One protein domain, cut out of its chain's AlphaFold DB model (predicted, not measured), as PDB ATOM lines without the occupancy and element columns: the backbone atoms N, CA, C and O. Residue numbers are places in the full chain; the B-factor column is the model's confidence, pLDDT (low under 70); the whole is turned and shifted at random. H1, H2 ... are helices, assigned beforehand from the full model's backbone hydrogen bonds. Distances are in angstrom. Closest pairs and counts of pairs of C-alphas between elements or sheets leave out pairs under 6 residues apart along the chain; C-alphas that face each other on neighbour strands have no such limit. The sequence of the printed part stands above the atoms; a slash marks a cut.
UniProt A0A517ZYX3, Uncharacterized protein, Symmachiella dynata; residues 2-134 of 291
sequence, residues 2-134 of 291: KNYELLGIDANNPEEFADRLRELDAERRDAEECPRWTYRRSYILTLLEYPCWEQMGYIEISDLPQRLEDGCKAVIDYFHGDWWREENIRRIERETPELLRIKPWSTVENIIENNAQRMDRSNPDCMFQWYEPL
ATOM      1  N   LYS A   2     196.281 -62.021 138.147       92.06
ATOM      2  CA  LYS A   2     195.592 -60.727 138.131       92.06
ATOM      3  C   LYS A   2     196.581 -59.615 137.762       92.06
ATOM      4  O   LYS A   2     197.791 -59.775 137.922       92.06
ATOM      5  N   ASN A   3     196.081 -58.492 137.255       93.19
ATOM      6  CA  ASN A   3     196.939 -57.423 136.743       93.19
ATOM      7  C   ASN A   3     197.720 -56.719 137.863       93.19
ATOM      8  O   ASN A   3     198.894 -56.405 137.667       93.19
ATOM      9  N   TYR A   4     197.150 -56.587 139.067       90.75
ATOM     10  CA  TYR A   4     197.897 -56.074 140.228       90.75
ATOM     11  C   TYR A   4     199.118 -56.944 140.576       90.75
ATOM     12  O   TYR A   4     200.187 -56.409 140.870       90.75
ATOM     13  N   GLU A   5     199.017 -58.272 140.436       92.38
ATOM     14  CA  GLU A   5     200.126 -59.206 140.687       92.38
ATOM     15  C   GLU A   5     201.256 -58.999 139.669       92.38
ATOM     16  O   GLU A   5     202.432 -58.950 140.032       92.38
ATOM     17  N   LEU A   6     200.904 -58.810 138.392       93.00
ATOM     18  CA  LEU A   6     201.863 -58.534 137.315       93.00
ATOM     19  C   LEU A   6     202.600 -57.202 137.517       93.00
ATOM     20  O   LEU A   6     203.786 -57.074 137.177       93.00
ATOM     21  N   LEU A   7     201.919 -56.208 138.088       91.38
ATOM     22  CA  LEU A   7     202.510 -54.912 138.413       91.38
ATOM     23  C   LEU A   7     203.322 -54.936 139.715       91.38
ATOM     24  O   LEU A   7     204.174 -54.064 139.903       91.38
ATOM     25  N   GLY A   8     203.170 -55.975 140.542       89.38
ATOM     26  CA  GLY A   8     203.790 -56.061 141.864       89.38
ATOM     27  C   GLY A   8     203.131 -55.121 142.873       89.38
ATOM     28  O   GLY A   8     203.806 -54.629 143.776       89.38
ATOM     29  N   ILE A   9     201.846 -54.831 142.672       87.12
ATOM     30  CA  ILE A   9     201.015 -54.064 143.593       87.12
ATOM     31  C   ILE A   9     200.467 -55.047 144.619       87.12
ATOM     32  O   ILE A   9     199.913 -56.086 144.257       87.12
ATOM     33  N   ASP A  10     200.650 -54.720 145.894       81.31
ATOM     34  CA  ASP A  10     200.066 -55.499 146.975       81.31
ATOM     35  C   ASP A  10     198.548 -55.307 146.938       81.31
ATOM     36  O   ASP A  10     198.052 -54.180 147.030       81.31
ATOM     37  N   ALA A  11     197.807 -56.391 146.722       71.31
ATOM     38  CA  ALA A  11     196.365 -56.336 146.865       71.31
ATOM     39  C   ALA A  11     196.068 -56.308 148.358       71.31
ATOM     40  O   ALA A  11     196.134 -57.338 149.029       71.31
ATOM     41  N   ASN A  12     195.699 -55.133 148.865       64.06
ATOM     42  CA  ASN A  12     194.977 -55.071 150.127       64.06
ATOM     43  C   ASN A  12     193.757 -56.015 150.059       64.06
ATOM     44  O   ASN A  12     193.289 -56.373 148.976       64.06
ATOM     45  N   ASN A  13     193.297 -56.484 151.218       67.44
ATOM     46  CA  ASN A  13     192.301 -57.548 151.348       67.44
ATOM     47  C   ASN A  13     191.124 -57.369 150.351       67.44
ATOM     48  O   ASN A  13     190.462 -56.336 150.407       67.44
ATOM     49  N   PRO A  14     190.816 -58.347 149.469       67.25
ATOM     50  CA  PRO A  14     189.670 -58.301 148.550       67.25
ATOM     51  C   PRO A  14     188.338 -57.873 149.184       67.25
ATOM     52  O   PRO A  14     187.501 -57.265 148.518       67.25
ATOM     53  N   GLU A  15     188.142 -58.158 150.474       73.25
ATOM     54  CA  GLU A  15     186.970 -57.714 151.234       73.25
ATOM     55  C   GLU A  15     186.891 -56.184 151.371       73.25
ATOM     56  O   GLU A  15     185.801 -55.630 151.247       73.25
ATOM     57  N   GLU A  16     188.026 -55.490 151.522       79.44
ATOM     58  CA  GLU A  16     188.081 -54.021 151.587       79.44
ATOM     59  C   GLU A  16     187.619 -53.385 150.271       79.44
ATOM     60  O   GLU A  16     186.931 -52.368 150.288       79.44
ATOM     61  N   PHE A  17     187.924 -54.001 149.123       78.06
ATOM     62  CA  PHE A  17     187.445 -53.516 147.825       78.06
ATOM     63  C   PHE A  17     185.931 -53.694 147.667       78.06
ATOM     64  O   PHE A  17     185.256 -52.811 147.140       78.06
ATOM     65  N   ALA A  18     185.374 -54.806 148.152       76.12
ATOM     66  CA  ALA A  18     183.930 -55.033 148.127       76.12
ATOM     67  C   ALA A  18     183.175 -54.086 149.079       76.12
ATOM     68  O   ALA A  18     182.096 -53.600 148.731       76.12
ATOM     69  N   ASP A  19     183.730 -53.808 150.262       84.75
ATOM     70  CA  ASP A  19     183.201 -52.792 151.177       84.75
ATOM     71  C   ASP A  19     183.273 -51.397 150.557       84.75
ATOM     72  O   ASP A  19     182.261 -50.693 150.525       84.75
ATOM     73  N   ARG A  20     184.412 -51.041 149.957       83.56
ATOM     74  CA  ARG A  20     184.575 -49.765 149.262       83.56
ATOM     75  C   ARG A  20     183.576 -49.612 148.118       83.56
ATOM     76  O   ARG A  20     182.960 -48.560 148.003       83.56
ATOM     77  N   LEU A  21     183.344 -50.650 147.314       81.12
ATOM     78  CA  LEU A  21     182.335 -50.629 146.249       81.12
ATOM     79  C   LEU A  21     180.927 -50.344 146.804       81.12
ATOM     80  O   LEU A  21     180.189 -49.540 146.232       81.12
ATOM     81  N   ARG A  22     180.557 -50.960 147.937       82.88
ATOM     82  CA  ARG A  22     179.271 -50.696 148.607       82.88
ATOM     83  C   ARG A  22     179.164 -49.257 149.108       82.88
ATOM     84  O   ARG A  22     178.100 -48.653 148.970       82.88
ATOM     85  N   GLU A  23     180.237 -48.723 149.686       84.81
ATOM     86  CA  GLU A  23     180.308 -47.322 150.112       84.81
ATOM     87  C   GLU A  23     180.152 -46.376 148.920       84.81
ATOM     88  O   GLU A  23     179.315 -45.476 148.969       84.81
ATOM     89  N   LEU A  24     180.863 -46.627 147.818       80.38
ATOM     90  CA  LEU A  24     180.768 -45.826 146.597       80.38
ATOM     91  C   LEU A  24     179.364 -45.847 145.989       80.38
ATOM     92  O   LEU A  24     178.858 -44.806 145.585       80.38
ATOM     93  N   ASP A  25     178.700 -47.004 145.948       82.50
ATOM     94  CA  ASP A  25     177.323 -47.108 145.449       82.50
ATOM     95  C   ASP A  25     176.312 -46.347 146.330       82.50
ATOM     96  O   ASP A  25     175.265 -45.896 145.843       82.50
ATOM     97  N   ALA A  26     176.598 -46.207 147.628       80.38
ATOM     98  CA  ALA A  26     175.818 -45.373 148.537       80.38
ATOM     99  C   ALA A  26     176.126 -43.879 148.334       80.38
ATOM    100  O   ALA A  26     175.197 -43.086 148.185       80.38
ATOM    101  N   GLU A  27     177.407 -43.506 148.250       76.94
ATOM    102  CA  GLU A  27     177.870 -42.134 148.000       76.94
ATOM    103  C   GLU A  27     177.393 -41.598 146.642       76.94
ATOM    104  O   GLU A  27     176.983 -40.443 146.541       76.94
ATOM    105  N   ARG A  28     177.376 -42.444 145.606       78.25
ATOM    106  CA  ARG A  28     176.932 -42.114 144.245       78.25
ATOM    107  C   ARG A  28     175.522 -41.544 144.216       78.25
ATOM    108  O   ARG A  28     175.316 -40.469 143.659       78.25
ATOM    109  N   ARG A  29     174.563 -42.261 144.812       69.75
ATOM    110  CA  ARG A  29     173.148 -41.850 144.814       69.75
ATOM    111  C   ARG A  29     172.963 -40.474 145.443       69.75
ATOM    112  O   ARG A  29     172.084 -39.725 145.043       69.75
ATOM    113  N   ASP A  30     173.821 -40.147 146.399       69.88
ATOM    114  CA  ASP A  30     173.801 -38.878 147.106       69.88
ATOM    115  C   ASP A  30     174.554 -37.754 146.368       69.88
ATOM    116  O   ASP A  30     174.254 -36.577 146.586       69.88
ATOM    117  N   ALA A  31     175.536 -38.095 145.526       76.38
ATOM    118  CA  ALA A  31     176.437 -37.151 144.865       76.38
ATOM    119  C   ALA A  31     175.994 -36.744 143.452       76.38
ATOM    120  O   ALA A  31     176.288 -35.618 143.048       76.38
ATOM    121  N   GLU A  32     175.289 -37.619 142.726       79.12
ATOM    122  CA  GLU A  32     174.891 -37.406 141.325       79.12
ATOM    123  C   GLU A  32     174.102 -36.103 141.126       79.12
ATOM    124  O   GLU A  32     174.392 -35.318 140.223       79.12
ATOM    125  N   GLU A  33     173.159 -35.817 142.020       82.94
ATOM    126  CA  GLU A  33     172.270 -34.659 141.886       82.94
ATOM    127  C   GLU A  33     172.748 -33.430 142.680       82.94
ATOM    128  O   GLU A  33     172.146 -32.356 142.609       82.94
ATOM    129  N   CYS A  34     173.848 -33.543 143.432       88.81
ATOM    130  CA  CYS A  34     174.333 -32.445 144.260       88.81
ATOM    131  C   CYS A  34     174.924 -31.330 143.375       88.81
ATOM    132  O   CYS A  34     175.907 -31.561 142.661       88.81
ATOM    133  N   PRO A  35     174.423 -30.082 143.429       92.81
ATOM    134  CA  PRO A  35     174.918 -28.996 142.587       92.81
ATOM    135  C   PRO A  35     176.170 -28.369 143.201       92.81
ATOM    136  O   PRO A  35     176.281 -27.156 143.289       92.81
ATOM    137  N   ARG A  36     177.110 -29.164 143.714       92.31
ATOM    138  CA  ARG A  36     178.359 -28.677 144.306       92.31
ATOM    139  C   ARG A  36     179.519 -29.254 143.526       92.31
ATOM    140  O   ARG A  36     179.624 -30.472 143.389       92.31
ATOM    141  N   TRP A  37     180.424 -28.387 143.083       91.88
ATOM    142  CA  TRP A  37     181.541 -28.792 142.228       91.88
ATOM    143  C   TRP A  37     182.368 -29.941 142.834       91.88
ATOM    144  O   TRP A  37     182.753 -30.858 142.114       91.88
ATOM    145  N   THR A  38     182.587 -29.940 144.159       91.06
ATOM    146  CA  THR A  38     183.342 -30.993 144.859       91.06
ATOM    147  C   THR A  38     182.665 -32.353 144.750       91.06
ATOM    148  O   THR A  38     183.345 -33.348 144.536       91.06
ATOM    149  N   TYR A  39     181.337 -32.396 144.898       91.50
ATOM    150  CA  TYR A  39     180.565 -33.637 144.849       91.50
ATOM    151  C   TYR A  39     180.525 -34.186 143.429       91.50
ATOM    152  O   TYR A  39     180.779 -35.366 143.231       91.50
ATOM    153  N   ARG A  40     180.324 -33.318 142.436       92.88
ATOM    154  CA  ARG A  40     180.305 -33.709 141.022       92.88
ATOM    155  C   ARG A  40     181.657 -34.225 140.545       92.88
ATOM    156  O   ARG A  40     181.730 -35.287 139.938       92.88
ATOM    157  N   ARG A  41     182.743 -33.529 140.893       93.25
ATOM    158  CA  ARG A  41     184.109 -33.996 140.614       93.25
ATOM    159  C   ARG A  41     184.394 -35.326 141.314       93.25
ATOM    160  O   ARG A  41     184.906 -36.237 140.679       93.25
ATOM    161  N   SER A  42     184.046 -35.449 142.598       91.88
ATOM    162  CA  SER A  42     184.209 -36.706 143.342       91.88
ATOM    163  C   SER A  42     183.426 -37.842 142.692       91.88
ATOM    164  O   SER A  42     183.961 -38.932 142.553       91.88
ATOM    165  N   TYR A  43     182.202 -37.579 142.238       93.12
ATOM    166  CA  TYR A  43     181.360 -38.577 141.594       93.12
ATOM    167  C   TYR A  43     181.979 -39.111 140.296       93.12
ATOM    168  O   TYR A  43     182.051 -40.320 140.093       93.12
ATOM    169  N   ILE A  44     182.507 -38.221 139.453       95.81
ATOM    170  CA  ILE A  44     183.220 -38.590 138.222       95.81
ATOM    171  C   ILE A  44     184.423 -39.493 138.525       95.81
ATOM    172  O   ILE A  44     184.652 -40.473 137.821       95.81
ATOM    173  N   LEU A  45     185.191 -39.176 139.571       93.50
ATOM    174  CA  LEU A  45     186.344 -39.983 139.980       93.50
ATOM    175  C   LEU A  45     185.926 -41.342 140.530       93.50
ATOM    176  O   LEU A  45     186.489 -42.352 140.130       93.50
ATOM    177  N   THR A  46     184.891 -41.378 141.365       91.69
ATOM    178  CA  THR A  46     184.277 -42.616 141.847       91.69
ATOM    179  C   THR A  46     183.853 -43.517 140.687       91.69
ATOM    180  O   THR A  46     184.108 -44.715 140.715       91.69
ATOM    181  N   LEU A  47     183.259 -42.961 139.627       94.56
ATOM    182  CA  LEU A  47     182.886 -43.738 138.441       94.56
ATOM    183  C   LEU A  47     184.102 -44.266 137.660       94.56
ATOM    184  O   LEU A  47     183.994 -45.299 137.001       94.56
ATOM    185  N   LEU A  48     185.264 -43.611 137.762       96.00
ATOM    186  CA  LEU A  48     186.524 -44.083 137.175       96.00
ATOM    187  C   LEU A  48     187.148 -45.237 137.972       96.00
ATOM    188  O   LEU A  48     187.875 -46.042 137.390       96.00
ATOM    189  N   GLU A  49     186.837 -45.372 139.266       94.00
ATOM    190  CA  GLU A  49     187.335 -46.484 140.087       94.00
ATOM    191  C   GLU A  49     186.855 -47.844 139.546       94.00
ATOM    192  O   GLU A  49     187.649 -48.780 139.486       94.00
ATOM    193  N   TYR A  50     185.613 -47.947 139.048       94.31
ATOM    194  CA  TYR A  50     185.039 -49.202 138.525       94.31
ATOM    195  C   TYR A  50     185.864 -49.841 137.389       94.31
ATOM    196  O   TYR A  50     186.301 -50.983 137.558       94.31
ATOM    197  N   PRO A  51     186.128 -49.167 136.245       96.19
ATOM    198  CA  PRO A  51     186.962 -49.750 135.195       96.19
ATOM    199  C   PRO A  51     188.404 -49.976 135.653       96.19
ATOM    200  O   PRO A  51     189.041 -50.913 135.180       96.19
ATOM    201  N   CYS A  52     188.927 -49.172 136.586       95.19
ATOM    202  CA  CYS A  52     190.263 -49.408 137.126       95.19
ATOM    203  C   CYS A  52     190.308 -50.699 137.953       95.19
ATOM    204  O   CYS A  52     191.232 -51.494 137.803       95.19
ATOM    205  N   TRP A  53     189.303 -50.968 138.784       93.19
ATOM    206  CA  TRP A  53     189.240 -52.206 139.552       93.19
ATOM    207  C   TRP A  53     189.055 -53.449 138.692       93.19
ATOM    208  O   TRP A  53     189.746 -54.447 138.927       93.19
ATOM    209  N   GLU A  54     188.180 -53.370 137.687       94.31
ATOM    210  CA  GLU A  54     188.003 -54.416 136.677       94.31
ATOM    211  C   GLU A  54     189.336 -54.696 135.972       94.31
ATOM    212  O   GLU A  54     189.825 -55.827 135.974       94.31
ATOM    213  N   GLN A  55     189.984 -53.642 135.456       94.88
ATOM    214  CA  GLN A  55     191.278 -53.721 134.781       94.88
ATOM    215  C   GLN A  55     192.323 -54.391 135.655       94.88
ATOM    216  O   GLN A  55     193.087 -55.226 135.183       94.88
ATOM    217  N   MET A  56     192.396 -54.019 136.925       93.44
ATOM    218  CA  MET A  56     193.384 -54.570 137.842       93.44
ATOM    219  C   MET A  56     193.047 -56.000 138.272       93.44
ATOM    220  O   MET A  56     193.926 -56.747 138.717       93.44
ATOM    221  N   GLY A  57     191.801 -56.417 138.050       92.38
ATOM    222  CA  GLY A  57     191.279 -57.728 138.372       92.38
ATOM    223  C   GLY A  57     190.938 -57.894 139.852       92.38
ATOM    224  O   GLY A  57     190.904 -59.037 140.317       92.38
ATOM    225  N   TYR A  58     190.701 -56.790 140.570       89.62
ATOM    226  CA  TYR A  58     190.290 -56.801 141.978       89.62
ATOM    227  C   TYR A  58     188.866 -57.339 142.145       89.62
ATOM    228  O   TYR A  58     188.621 -58.178 143.009       89.62
ATOM    229  N   ILE A  59     187.948 -56.901 141.286       90.06
ATOM    230  CA  ILE A  59     186.538 -57.290 141.296       90.06
ATOM    231  C   ILE A  59     186.006 -57.332 139.861       90.06
ATOM    232  O   ILE A  59     186.567 -56.687 138.983       90.06
ATOM    233  N   GLU A  60     184.964 -58.129 139.643       90.50
ATOM    234  CA  GLU A  60     184.192 -58.171 138.401       90.50
ATOM    235  C   GLU A  60     182.941 -57.295 138.564       90.50
ATOM    236  O   GLU A  60     182.173 -57.454 139.519       90.50
ATOM    237  N   ILE A  61     182.745 -56.357 137.646       91.56
ATOM    238  CA  ILE A  61     181.706 -55.333 137.644       91.56
ATOM    239  C   ILE A  61     180.695 -55.677 136.550       91.56
ATOM    240  O   ILE A  61     180.851 -55.345 135.376       91.56
ATOM    241  N   SER A  62     179.605 -56.327 136.952       89.38
ATOM    242  CA  SER A  62     178.590 -56.852 136.026       89.38
ATOM    243  C   SER A  62     177.909 -55.800 135.135       89.38
ATOM    244  O   SER A  62     177.389 -56.140 134.075       89.38
ATOM    245  N   ASP A  63     177.876 -54.535 135.557       93.31
ATOM    246  CA  ASP A  63     177.218 -53.425 134.860       93.31
ATOM    247  C   ASP A  63     178.217 -52.365 134.363       93.31
ATOM    248  O   ASP A  63     177.843 -51.208 134.162       93.31
ATOM    249  N   LEU A  64     179.480 -52.746 134.126       95.31
ATOM    250  CA  LEU A  64     180.543 -51.813 133.744       95.31
ATOM    251  C   LEU A  64     180.185 -50.892 132.559       95.31
ATOM    252  O   LEU A  64     180.422 -49.688 132.684       95.31
ATOM    253  N   PRO A  65     179.560 -51.359 131.453       96.44
ATOM    254  CA  PRO A  65     179.129 -50.462 130.378       96.44
ATOM    255  C   PRO A  65     178.192 -49.346 130.858       96.44
ATOM    256  O   PRO A  65     178.332 -48.200 130.437       96.44
ATOM    257  N   GLN A  66     177.268 -49.655 131.774       96.06
ATOM    258  CA  GLN A  66     176.363 -48.660 132.347       96.06
ATOM    259  C   GLN A  66     177.114 -47.683 133.259       96.06
ATOM    260  O   GLN A  66     176.826 -46.492 133.237       96.06
ATOM    261  N   ARG A  67     178.115 -48.145 134.019       95.25
ATOM    262  CA  ARG A  67     178.949 -47.261 134.856       95.25
ATOM    263  C   ARG A  67     179.773 -46.283 134.025       95.25
ATOM    264  O   ARG A  67     179.856 -45.108 134.375       95.25
ATOM    265  N   LEU A  68     180.328 -46.744 132.905       97.62
ATOM    266  CA  LEU A  68     181.016 -45.883 131.941       97.62
ATOM    267  C   LEU A  68     180.050 -44.869 131.309       97.62
ATOM    268  O   LEU A  68     180.410 -43.706 131.135       97.62
ATOM    269  N   GLU A  69     178.821 -45.290 130.998       98.06
ATOM    270  CA  GLU A  69     177.778 -44.427 130.433       98.06
ATOM    271  C   GLU A  69     177.390 -43.310 131.411       98.06
ATOM    272  O   GLU A  69     177.346 -42.136 131.035       98.06
ATOM    273  N   ASP A  70     177.147 -43.671 132.672       96.31
ATOM    274  CA  ASP A  70     176.856 -42.732 133.756       96.31
ATOM    275  C   ASP A  70     178.031 -41.758 133.945       96.31
ATOM    276  O   ASP A  70     177.829 -40.552 134.086       96.31
ATOM    277  N   GLY A  71     179.271 -42.259 133.855       97.38
ATOM    278  CA  GLY A  71     180.489 -41.451 133.931       97.38
ATOM    279  C   GLY A  71     180.591 -40.437 132.800       97.38
ATOM    280  O   GLY A  71     180.865 -39.262 133.040       97.38
ATOM    281  N   CYS A  72     180.320 -40.865 131.568       98.31
ATOM    282  CA  CYS A  72     180.325 -39.987 130.404       98.31
ATOM    283  C   CYS A  72     179.287 -38.861 130.553       98.31
ATOM    284  O   CYS A  72     179.627 -37.686 130.402       98.31
ATOM    285  N   LYS A  73     178.053 -39.195 130.958       97.88
ATOM    286  CA  LYS A  73     176.990 -38.209 131.226       97.88
ATOM    287  C   LYS A  73     177.365 -37.235 132.339       97.88
ATOM    288  O   LYS A  73     177.175 -36.033 132.173       97.88
ATOM    289  N   ALA A  74     177.929 -37.733 133.440       97.00
ATOM    290  CA  ALA A  74     178.362 -36.900 134.557       97.00
ATOM    291  C   ALA A  74     179.439 -35.891 134.131       97.00
ATOM    292  O   ALA A  74     179.409 -34.741 134.565       97.00
ATOM    293  N   VAL A  75     180.367 -36.287 133.251       98.19
ATOM    294  CA  VAL A  75     181.391 -35.380 132.715       98.19
ATOM    295  C   VAL A  75     180.794 -34.361 131.738       98.19
ATOM    296  O   VAL A  75     181.148 -33.185 131.812       98.19
ATOM    297  N   ILE A  76     179.868 -34.762 130.859       98.31
ATOM    298  CA  ILE A  76     179.148 -33.814 129.990       98.31
ATOM    299  C   ILE A  76     178.435 -32.760 130.841       98.31
ATOM    300  O   ILE A  76     178.624 -31.567 130.617       98.31
ATOM    301  N   ASP A  77     177.674 -33.185 131.852       96.50
ATOM    302  CA  ASP A  77     176.965 -32.276 132.754       96.50
ATOM    303  C   ASP A  77     177.940 -31.423 133.588       96.50
ATOM    304  O   ASP A  77     177.685 -30.249 133.841       96.50
ATOM    305  N   TYR A  78     179.113 -31.947 133.960       96.44
ATOM    306  CA  TYR A  78     180.154 -31.157 134.625       96.44
ATOM    307  C   TYR A  78     180.601 -29.959 133.780       96.44
ATOM    308  O   TYR A  78     180.643 -28.843 134.295       96.44
ATOM    309  N   PHE A  79     180.906 -30.185 132.500       96.81
ATOM    310  CA  PHE A  79     181.454 -29.166 131.604       96.81
ATOM    311  C   PHE A  79     180.402 -28.253 130.970       96.81
ATOM    312  O   PHE A  79     180.633 -27.052 130.843       96.81
ATOM    313  N   HIS A  80     179.265 -28.815 130.564       96.31
ATOM    314  CA  HIS A  80     178.248 -28.130 129.754       96.31
ATOM    315  C   HIS A  80     176.926 -27.924 130.484       96.31
ATOM    316  O   HIS A  80     176.051 -27.213 129.987       96.31
ATOM    317  N   GLY A  81     176.772 -28.525 131.661       94.94
ATOM    318  CA  GLY A  81     175.598 -28.349 132.493       94.94
ATOM    319  C   GLY A  81     175.530 -26.967 133.135       94.94
ATOM    320  O   GLY A  81     176.494 -26.202 133.228       94.94
ATOM    321  N   ASP A  82     174.340 -26.654 133.621       95.31
ATOM    322  CA  ASP A  82     174.001 -25.385 134.247       95.31
ATOM    323  C   ASP A  82     173.814 -25.510 135.770       95.31
ATOM    324  O   ASP A  82     173.428 -24.545 136.432       95.31
ATOM    325  N   TRP A  83     174.149 -26.671 136.340       93.69
ATOM    326  CA  TRP A  83     174.041 -27.019 137.763       93.69
ATOM    327  C   TRP A  83     174.690 -26.009 138.716       93.69
ATOM    328  O   TRP A  83     174.283 -25.886 139.869       93.69
ATOM    329  N   TRP A  84     175.715 -25.294 138.252       94.88
ATOM    330  CA  TRP A  84     176.474 -24.323 139.036       94.88
ATOM    331  C   TRP A  84     175.861 -22.918 139.015       94.88
ATOM    332  O   TRP A  84     176.259 -22.072 139.816       94.88
ATOM    333  N   ARG A  85     174.916 -22.651 138.104       95.44
ATOM    334  CA  ARG A  85     174.295 -21.332 137.949       95.44
ATOM    335  C   ARG A  85     173.360 -21.041 139.114       95.44
ATOM    336  O   ARG A  85     172.628 -21.919 139.571       95.44
ATOM    337  N   GLU A  86     173.328 -19.776 139.533       96.69
ATOM    338  CA  GLU A  86     172.476 -19.321 140.636       96.69
ATOM    339  C   GLU A  86     171.012 -19.732 140.448       96.69
ATOM    340  O   GLU A  86     170.411 -20.276 141.370       96.69
ATOM    341  N   GLU A  87     170.450 -19.539 139.252       97.06
ATOM    342  CA  GLU A  87     169.058 -19.890 138.957       97.06
ATOM    343  C   GLU A  87     168.739 -21.357 139.288       97.06
ATOM    344  O   GLU A  87     167.731 -21.638 139.944       97.06
ATOM    345  N   ASN A  88     169.620 -22.284 138.905       95.81
ATOM    346  CA  ASN A  88     169.425 -23.709 139.157       95.81
ATOM    347  C   ASN A  88     169.631 -24.074 140.621       95.81
ATOM    348  O   ASN A  88     168.851 -24.850 141.166       95.81
ATOM    349  N   ILE A  89     170.611 -23.469 141.292       97.00
ATOM    350  CA  ILE A  89     170.812 -23.681 142.730       97.00
ATOM    351  C   ILE A  89     169.583 -23.198 143.513       97.00
ATOM    352  O   ILE A  89     169.087 -23.910 144.385       97.00
ATOM    353  N   ARG A  90     169.032 -22.030 143.160       97.44
ATOM    354  CA  ARG A  90     167.803 -21.483 143.759       97.44
ATOM    355  C   ARG A  90     166.569 -22.321 143.427       97.44
ATOM    356  O   ARG A  90     165.635 -22.362 144.224       97.44
ATOM    357  N   ARG A  91     166.526 -22.973 142.260       96.44
ATOM    358  CA  ARG A  91     165.476 -23.949 141.932       96.44
ATOM    359  C   ARG A  91     165.555 -25.154 142.869       96.44
ATOM    360  O   ARG A  91     164.560 -25.464 143.516       96.44
ATOM    361  N   ILE A  92     166.737 -25.754 143.007       95.12
ATOM    362  CA  ILE A  92     166.978 -26.901 143.896       95.12
ATOM    363  C   ILE A  92     166.657 -26.536 145.354       95.12
ATOM    364  O   ILE A  92     166.000 -27.311 146.036       95.12
ATOM    365  N   GLU A  93     167.022 -25.335 145.816       96.50
ATOM    366  CA  GLU A  93     166.661 -24.825 147.152       96.50
ATOM    367  C   GLU A  93     165.146 -24.854 147.417       96.50
ATOM    368  O   GLU A  93     164.718 -25.154 148.530       96.50
ATOM    369  N   ARG A  94     164.328 -24.545 146.405       97.38
ATOM    370  CA  ARG A  94     162.866 -24.510 146.542       97.38
ATOM    371  C   ARG A  94     162.216 -25.879 146.392       97.38
ATOM    372  O   ARG A  94     161.218 -26.138 147.058       97.38
ATOM    373  N   GLU A  95     162.719 -26.696 145.473       95.94
ATOM    374  CA  GLU A  95     162.042 -27.918 145.027       95.94
ATOM    375  C   GLU A  95     162.540 -29.167 145.760       95.94
ATOM    376  O   GLU A  95     161.732 -30.018 146.124       95.94
ATOM    377  N   THR A  96     163.848 -29.257 146.006       93.94
ATOM    378  CA  THR A  96     164.541 -30.448 146.532       93.94
ATOM    379  C   THR A  96     165.760 -30.032 147.382       93.94
ATOM    380  O   THR A  96     166.913 -30.315 147.019       93.94
ATOM    381  N   PRO A  97     165.563 -29.281 148.485       93.00
ATOM    382  CA  PRO A  97     166.651 -28.667 149.254       93.00
ATOM    383  C   PRO A  97     167.652 -29.673 149.844       93.00
ATOM    384  O   PRO A  97     168.812 -29.329 150.078       93.00
ATOM    385  N   GLU A  98     167.246 -30.921 150.068       91.06
ATOM    386  CA  GLU A  98     168.099 -32.013 150.540       91.06
ATOM    387  C   GLU A  98     169.288 -32.303 149.607       91.06
ATOM    388  O   GLU A  98     170.364 -32.685 150.083       91.06
ATOM    389  N   LEU A  99     169.150 -32.031 148.303       90.69
ATOM    390  CA  LEU A  99     170.220 -32.214 147.317       90.69
ATOM    391  C   LEU A  99     171.365 -31.207 147.491       90.69
ATOM    392  O   LEU A  99     172.504 -31.477 147.106       90.69
ATOM    393  N   LEU A 100     171.109 -30.059 148.127       90.38
ATOM    394  CA  LEU A 100     172.137 -29.046 148.378       90.38
ATOM    395  C   LEU A 100     173.173 -29.490 149.416       90.38
ATOM    396  O   LEU A 100     174.268 -28.923 149.459       90.38
ATOM    397  N   ARG A 101     172.849 -30.485 150.261       87.38
ATOM    398  CA  ARG A 101     173.739 -31.011 151.316       87.38
ATOM    399  C   ARG A 101     174.386 -29.881 152.129       87.38
ATOM    400  O   ARG A 101     175.606 -29.845 152.346       87.38
ATOM    401  N   ILE A 102     173.568 -28.909 152.536       87.69
ATOM    402  CA  ILE A 102     174.028 -27.734 153.276       87.69
ATOM    403  C   ILE A 102     174.533 -28.194 154.646       87.69
ATOM    404  O   ILE A 102     173.789 -28.741 155.456       87.69
ATOM    405  N   LYS A 103     175.829 -27.989 154.901       87.69
ATOM    406  CA  LYS A 103     176.428 -28.243 156.219       87.69
ATOM    407  C   LYS A 103     175.997 -27.137 157.194       87.69
ATOM    408  O   LYS A 103     175.775 -26.021 156.733       87.69
ATOM    409  N   PRO A 104     175.979 -27.372 158.522       91.00
ATOM    410  CA  PRO A 104     175.545 -26.367 159.504       91.00
ATOM    411  C   PRO A 104     176.273 -25.012 159.439       91.00
ATOM    412  O   PRO A 104     175.779 -24.021 159.961       91.00
ATOM    413  N   TRP A 105     177.456 -24.973 158.822       87.44
ATOM    414  CA  TRP A 105     178.305 -23.789 158.660       87.44
ATOM    415  C   TRP A 105     178.340 -23.234 157.225       87.44
ATOM    416  O   TRP A 105     179.236 -22.466 156.894       87.44
ATOM    417  N   SER A 106     177.433 -23.665 156.349       92.81
ATOM    418  CA  SER A 106     177.362 -23.245 154.944       92.81
ATOM    419  C   SER A 106     175.984 -22.663 154.655       92.81
ATOM    420  O   SER A 106     175.005 -23.063 155.278       92.81
ATOM    421  N   THR A 107     175.890 -21.775 153.670       95.50
ATOM    422  CA  THR A 107     174.606 -21.289 153.142       95.50
ATOM    423  C   THR A 107     174.460 -21.605 151.653       95.50
ATOM    424  O   THR A 107     175.404 -22.093 151.021       95.50
ATOM    425  N   VAL A 108     173.280 -21.334 151.089       96.31
ATOM    426  CA  VAL A 108     173.046 -21.420 149.638       96.31
ATOM    427  C   VAL A 108     173.889 -20.392 148.891       96.31
ATOM    428  O   VAL A 108     174.483 -20.717 147.868       96.31
ATOM    429  N   GLU A 109     174.042 -19.193 149.449       97.06
ATOM    430  CA  GLU A 109     174.906 -18.137 148.915       97.06
ATOM    431  C   GLU A 109     176.351 -18.622 148.817       97.06
ATOM    432  O   GLU A 109     176.972 -18.482 147.769       97.06
ATOM    433  N   ASN A 110     176.861 -19.307 149.849       94.94
ATOM    434  CA  ASN A 110     178.200 -19.886 149.769       94.94
ATOM    435  C   ASN A 110     178.311 -20.955 148.675       94.94
ATOM    436  O   ASN A 110     179.382 -21.108 148.096       94.94
ATOM    437  N   ILE A 111     177.258 -21.732 148.396       94.75
ATOM    438  CA  ILE A 111     177.280 -22.709 147.295       94.75
ATOM    439  C   ILE A 111     177.353 -21.980 145.951       94.75
ATOM    440  O   ILE A 111     178.202 -22.332 145.134       94.75
ATOM    441  N   ILE A 112     176.525 -20.951 145.753       95.38
ATOM    442  CA  ILE A 112     176.507 -20.124 144.537       95.38
ATOM    443  C   ILE A 112     177.881 -19.490 144.301       95.38
ATOM    444  O   ILE A 112     178.463 -19.675 143.235       95.38
ATOM    445  N   GLU A 113     178.434 -18.809 145.307       93.88
ATOM    446  CA  GLU A 113     179.742 -18.149 145.226       93.88
ATOM    447  C   GLU A 113     180.863 -19.148 144.914       93.88
ATOM    448  O   GLU A 113     181.639 -18.941 143.982       93.88
ATOM    449  N   ASN A 114     180.925 -20.262 145.655       93.06
ATOM    450  CA  ASN A 114     181.954 -21.282 145.450       93.06
ATOM    451  C   ASN A 114     181.859 -21.917 144.063       93.06
ATOM    452  O   ASN A 114     182.884 -22.215 143.461       93.06
ATOM    453  N   ASN A 115     180.653 -22.163 143.562       93.69
ATOM    454  CA  ASN A 115     180.460 -22.738 142.239       93.69
ATOM    455  C   ASN A 115     180.818 -21.746 141.130       93.69
ATOM    456  O   ASN A 115     181.519 -22.123 140.194       93.69
ATOM    457  N   ALA A 116     180.407 -20.482 141.248       91.56
ATOM    458  CA  ALA A 116     180.771 -19.440 140.290       91.56
ATOM    459  C   ALA A 116     182.296 -19.260 140.219       91.56
ATOM    460  O   ALA A 116     182.864 -19.274 139.134       91.56
ATOM    461  N   GLN A 117     182.992 -19.226 141.362       91.62
ATOM    462  CA  GLN A 117     184.464 -19.201 141.411       91.62
ATOM    463  C   GLN A 117     185.143 -20.422 140.769       91.62
ATOM    464  O   GLN A 117     186.354 -20.409 140.567       91.62
ATOM    465  N   ARG A 118     184.406 -21.501 140.495       90.81
ATOM    466  CA  ARG A 118     184.952 -22.750 139.949       90.81
ATOM    467  C   ARG A 118     184.533 -23.015 138.516       90.81
ATOM    468  O   ARG A 118     185.238 -23.745 137.842       90.81
ATOM    469  N   MET A 119     183.411 -22.466 138.070       92.50
ATOM    470  CA  MET A 119     182.816 -22.802 136.775       92.50
ATOM    471  C   MET A 119     182.609 -21.581 135.874       92.50
ATOM    472  O   MET A 119     182.559 -21.730 134.655       92.50
ATOM    473  N   ASP A 120     182.516 -20.372 136.436       90.62
ATOM    474  CA  ASP A 120     182.359 -19.156 135.642       90.62
ATOM    475  C   ASP A 120     183.710 -18.720 135.077       90.62
ATOM    476  O   ASP A 120     184.494 -18.037 135.731       90.62
ATOM    477  N   ARG A 121     183.987 -19.111 133.833       88.00
ATOM    478  CA  ARG A 121     185.226 -18.750 133.131       88.00
ATOM    479  C   ARG A 121     185.366 -17.244 132.866       88.00
ATOM    480  O   ARG A 121     186.457 -16.802 132.526       88.00
ATOM    481  N   SER A 122     184.292 -16.456 133.003       87.31
ATOM    482  CA  SER A 122     184.370 -14.992 132.892       87.31
ATOM    483  C   SER A 122     184.922 -14.330 134.159       87.31
ATOM    484  O   SER A 122     185.360 -13.178 134.115       87.31
ATOM    485  N   ASN A 123     184.947 -15.061 135.278       87.31
ATOM    486  CA  ASN A 123     185.561 -14.618 136.517       87.31
ATOM    487  C   ASN A 123     187.101 -14.691 136.400       87.31
ATOM    488  O   ASN A 123     187.633 -15.779 136.174       87.31
ATOM    489  N   PRO A 124     187.843 -13.582 136.589       83.81
ATOM    490  CA  PRO A 124     189.309 -13.596 136.530       83.81
ATOM    491  C   PRO A 124     189.960 -14.469 137.614       83.81
ATOM    492  O   PRO A 124     191.084 -14.926 137.425       83.81
ATOM    493  N   ASP A 125     189.252 -14.731 138.716       84.56
ATOM    494  CA  ASP A 125     189.696 -15.594 139.813       84.56
ATOM    495  C   ASP A 125     189.176 -17.039 139.671       84.56
ATOM    496  O   ASP A 125     189.197 -17.812 140.633       84.56
ATOM    497  N   CYS A 126     188.662 -17.416 138.492       88.94
ATOM    498  CA  CYS A 126     188.120 -18.748 138.258       88.94
ATOM    499  C   CYS A 126     189.190 -19.828 138.464       88.94
ATOM    500  O   CYS A 126     190.194 -19.888 137.755       88.94
ATOM    501  N   MET A 127     188.950 -20.728 139.415       89.06
ATOM    502  CA  MET A 127     189.799 -21.886 139.692       89.06
ATOM    503  C   MET A 127     189.192 -23.143 139.071       89.06
ATOM    504  O   MET A 127     188.821 -24.086 139.787       89.06
ATOM    505  N   PHE A 128     189.041 -23.116 137.751       90.50
ATOM    506  CA  PHE A 128     188.388 -24.177 137.002       90.50
ATOM    507  C   PHE A 128     189.154 -25.497 137.102       90.50
ATOM    508  O   PHE A 128     190.318 -25.563 136.724       90.50
ATOM    509  N   GLN A 129     188.498 -26.538 137.625       92.44
ATOM    510  CA  GLN A 129     189.090 -27.866 137.815       92.44
ATOM    511  C   GLN A 129     188.642 -28.833 136.720       92.44
ATOM    512  O   GLN A 129     187.700 -29.603 136.883       92.44
ATOM    513  N   TRP A 130     189.314 -28.778 135.585       95.62
ATOM    514  CA  TRP A 130     188.957 -29.472 134.359       95.62
ATOM    515  C   TRP A 130     189.774 -30.743 134.087       95.62
ATOM    516  O   TRP A 130     189.266 -31.648 133.440       95.62
ATOM    517  N   TYR A 131     191.011 -30.856 134.565       96.06
ATOM    518  CA  TYR A 131     191.988 -31.877 134.178       96.06
ATOM    519  C   TYR A 131     191.516 -33.302 134.460       96.06
ATOM    520  O   TYR A 131     191.471 -34.140 133.558       96.06
ATOM    521  N   GLU A 132     191.137 -33.585 135.707       95.56
ATOM    522  CA  GLU A 132     190.662 -34.916 136.082       95.56
ATOM    523  C   GLU A 132     189.321 -35.259 135.414       95.56
ATOM    524  O   GLU A 132     189.258 -36.314 134.779       95.56
ATOM    525  N   PRO A 133     188.283 -34.393 135.453       97.56
ATOM    526  CA  PRO A 133     187.048 -34.642 134.714       97.56
ATOM    527  C   PRO A 133     187.253 -34.851 133.210       97.56
ATOM    528  O   PRO A 133     186.650 -35.757 132.642       97.56
ATOM    529  N   LEU A 134     188.126 -34.066 132.567       98.44
ATOM    530  CA  LEU A 134     188.465 -34.212 131.149       98.44
ATOM    531  C   LEU A 134     189.067 -35.592 130.875       98.44
ATOM    532  O   LEU A 134     188.593 -36.304 129.991       98.44
TER     533      LEU A 134
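This is residues 2 to 134 of the 291 residues of an uncharacterized protein of Symmachiella dynata (UniProt A0A517ZYX3). Three long helices, H2, H3 and H4, run along the length of the domain in alternating directions, with H3 between the other two, while H5, H6 and H7 make a small head at one end. The short H1 sits at the opposite end, and after H7 the chain folds back to place the short H8 on H3. The printed part has 133 residues, with eight named helices in the order H1 to H8 and no named strand; its class is all helix. It is only just loose, close to compact, with a radius of gyration of the C-alphas of 17.2 A, and its elongated outline spans 49 by 30 by 27 A.

Find C-alpha 3 at (196.939, -57.423, 136.743), where H1 begins; it covers residues 3 to 7. H2 follows over residues 14 to 31, 25.2 A from first to last C-alpha. H3 is the longest helix, residues 37 to 56, and runs 28.7 A from C-alpha 37 at (181.541, -28.792, 142.228). Next look for H4 at residues 64 to 80, 24.1 A long, and H5 at residues 86 to 95, 14.2 A long. H6 is residues 97 to 100, and H7, residues 108 to 119, measures 16.2 A. H8, residues 131 to 134, ends at C-alpha 134, (188.465, -34.212, 131.149).

Start at H3, the hub, which touches H1, H2, H4 and H8. H3 and H4 form a helical hairpin at a shallow tilt of 28 degrees, opposite ways, with the closest C-alphas, those of Leu 47 and Gly 71, 5.6 A apart. H2 and H3 form another, at 31 degrees, also shallow and opposite ways; residues 24 to 31 of H2 alone touch H3, closest at the C-alphas of Ala 31 and Tyr 39, 5.4 A. H2 and H4 are apart. H1 only just touches H3, with 3 pairs of C-alphas within 8 A, the closest being Asn 3 and Met 56 at 4.7 A. Look at Pro 133 in H8: its C-alpha is 6.5 A from that of Ile 44, the closest pair of H8 and H3. H8 also only just touches H4, with 3 pairs within 8 A. Move on to H5, which touches H7 at a steep tilt of 40 degrees, opposite ways, with the C-alphas of Glu 86 and Ile 112 closest at 5.7 A. H5 also touches H6, with Glu 93 and Leu 100 the closest C-alphas at 7.0 A. H7 and H3 are close but not clearly touching, the closest C-alphas, Trp 37 and Asn 115, being 6.1 A apart. In H1, H4, H5 and H7 every O i to N i+4 pair is within hydrogen-bond range, against 12 of 14 in H2 and 14 of 16 in H3; H6 and H8 are too short for such a pair.

The two C-alphas farthest apart are those of Leu 6 and Arg 94, 52.6 A. The printed part has no cut, and its one long link joins H7 to H8. Look for pLDDT under 70 at residues 12 to 14 and 29 to 30; the mean of the printed part is 90.5.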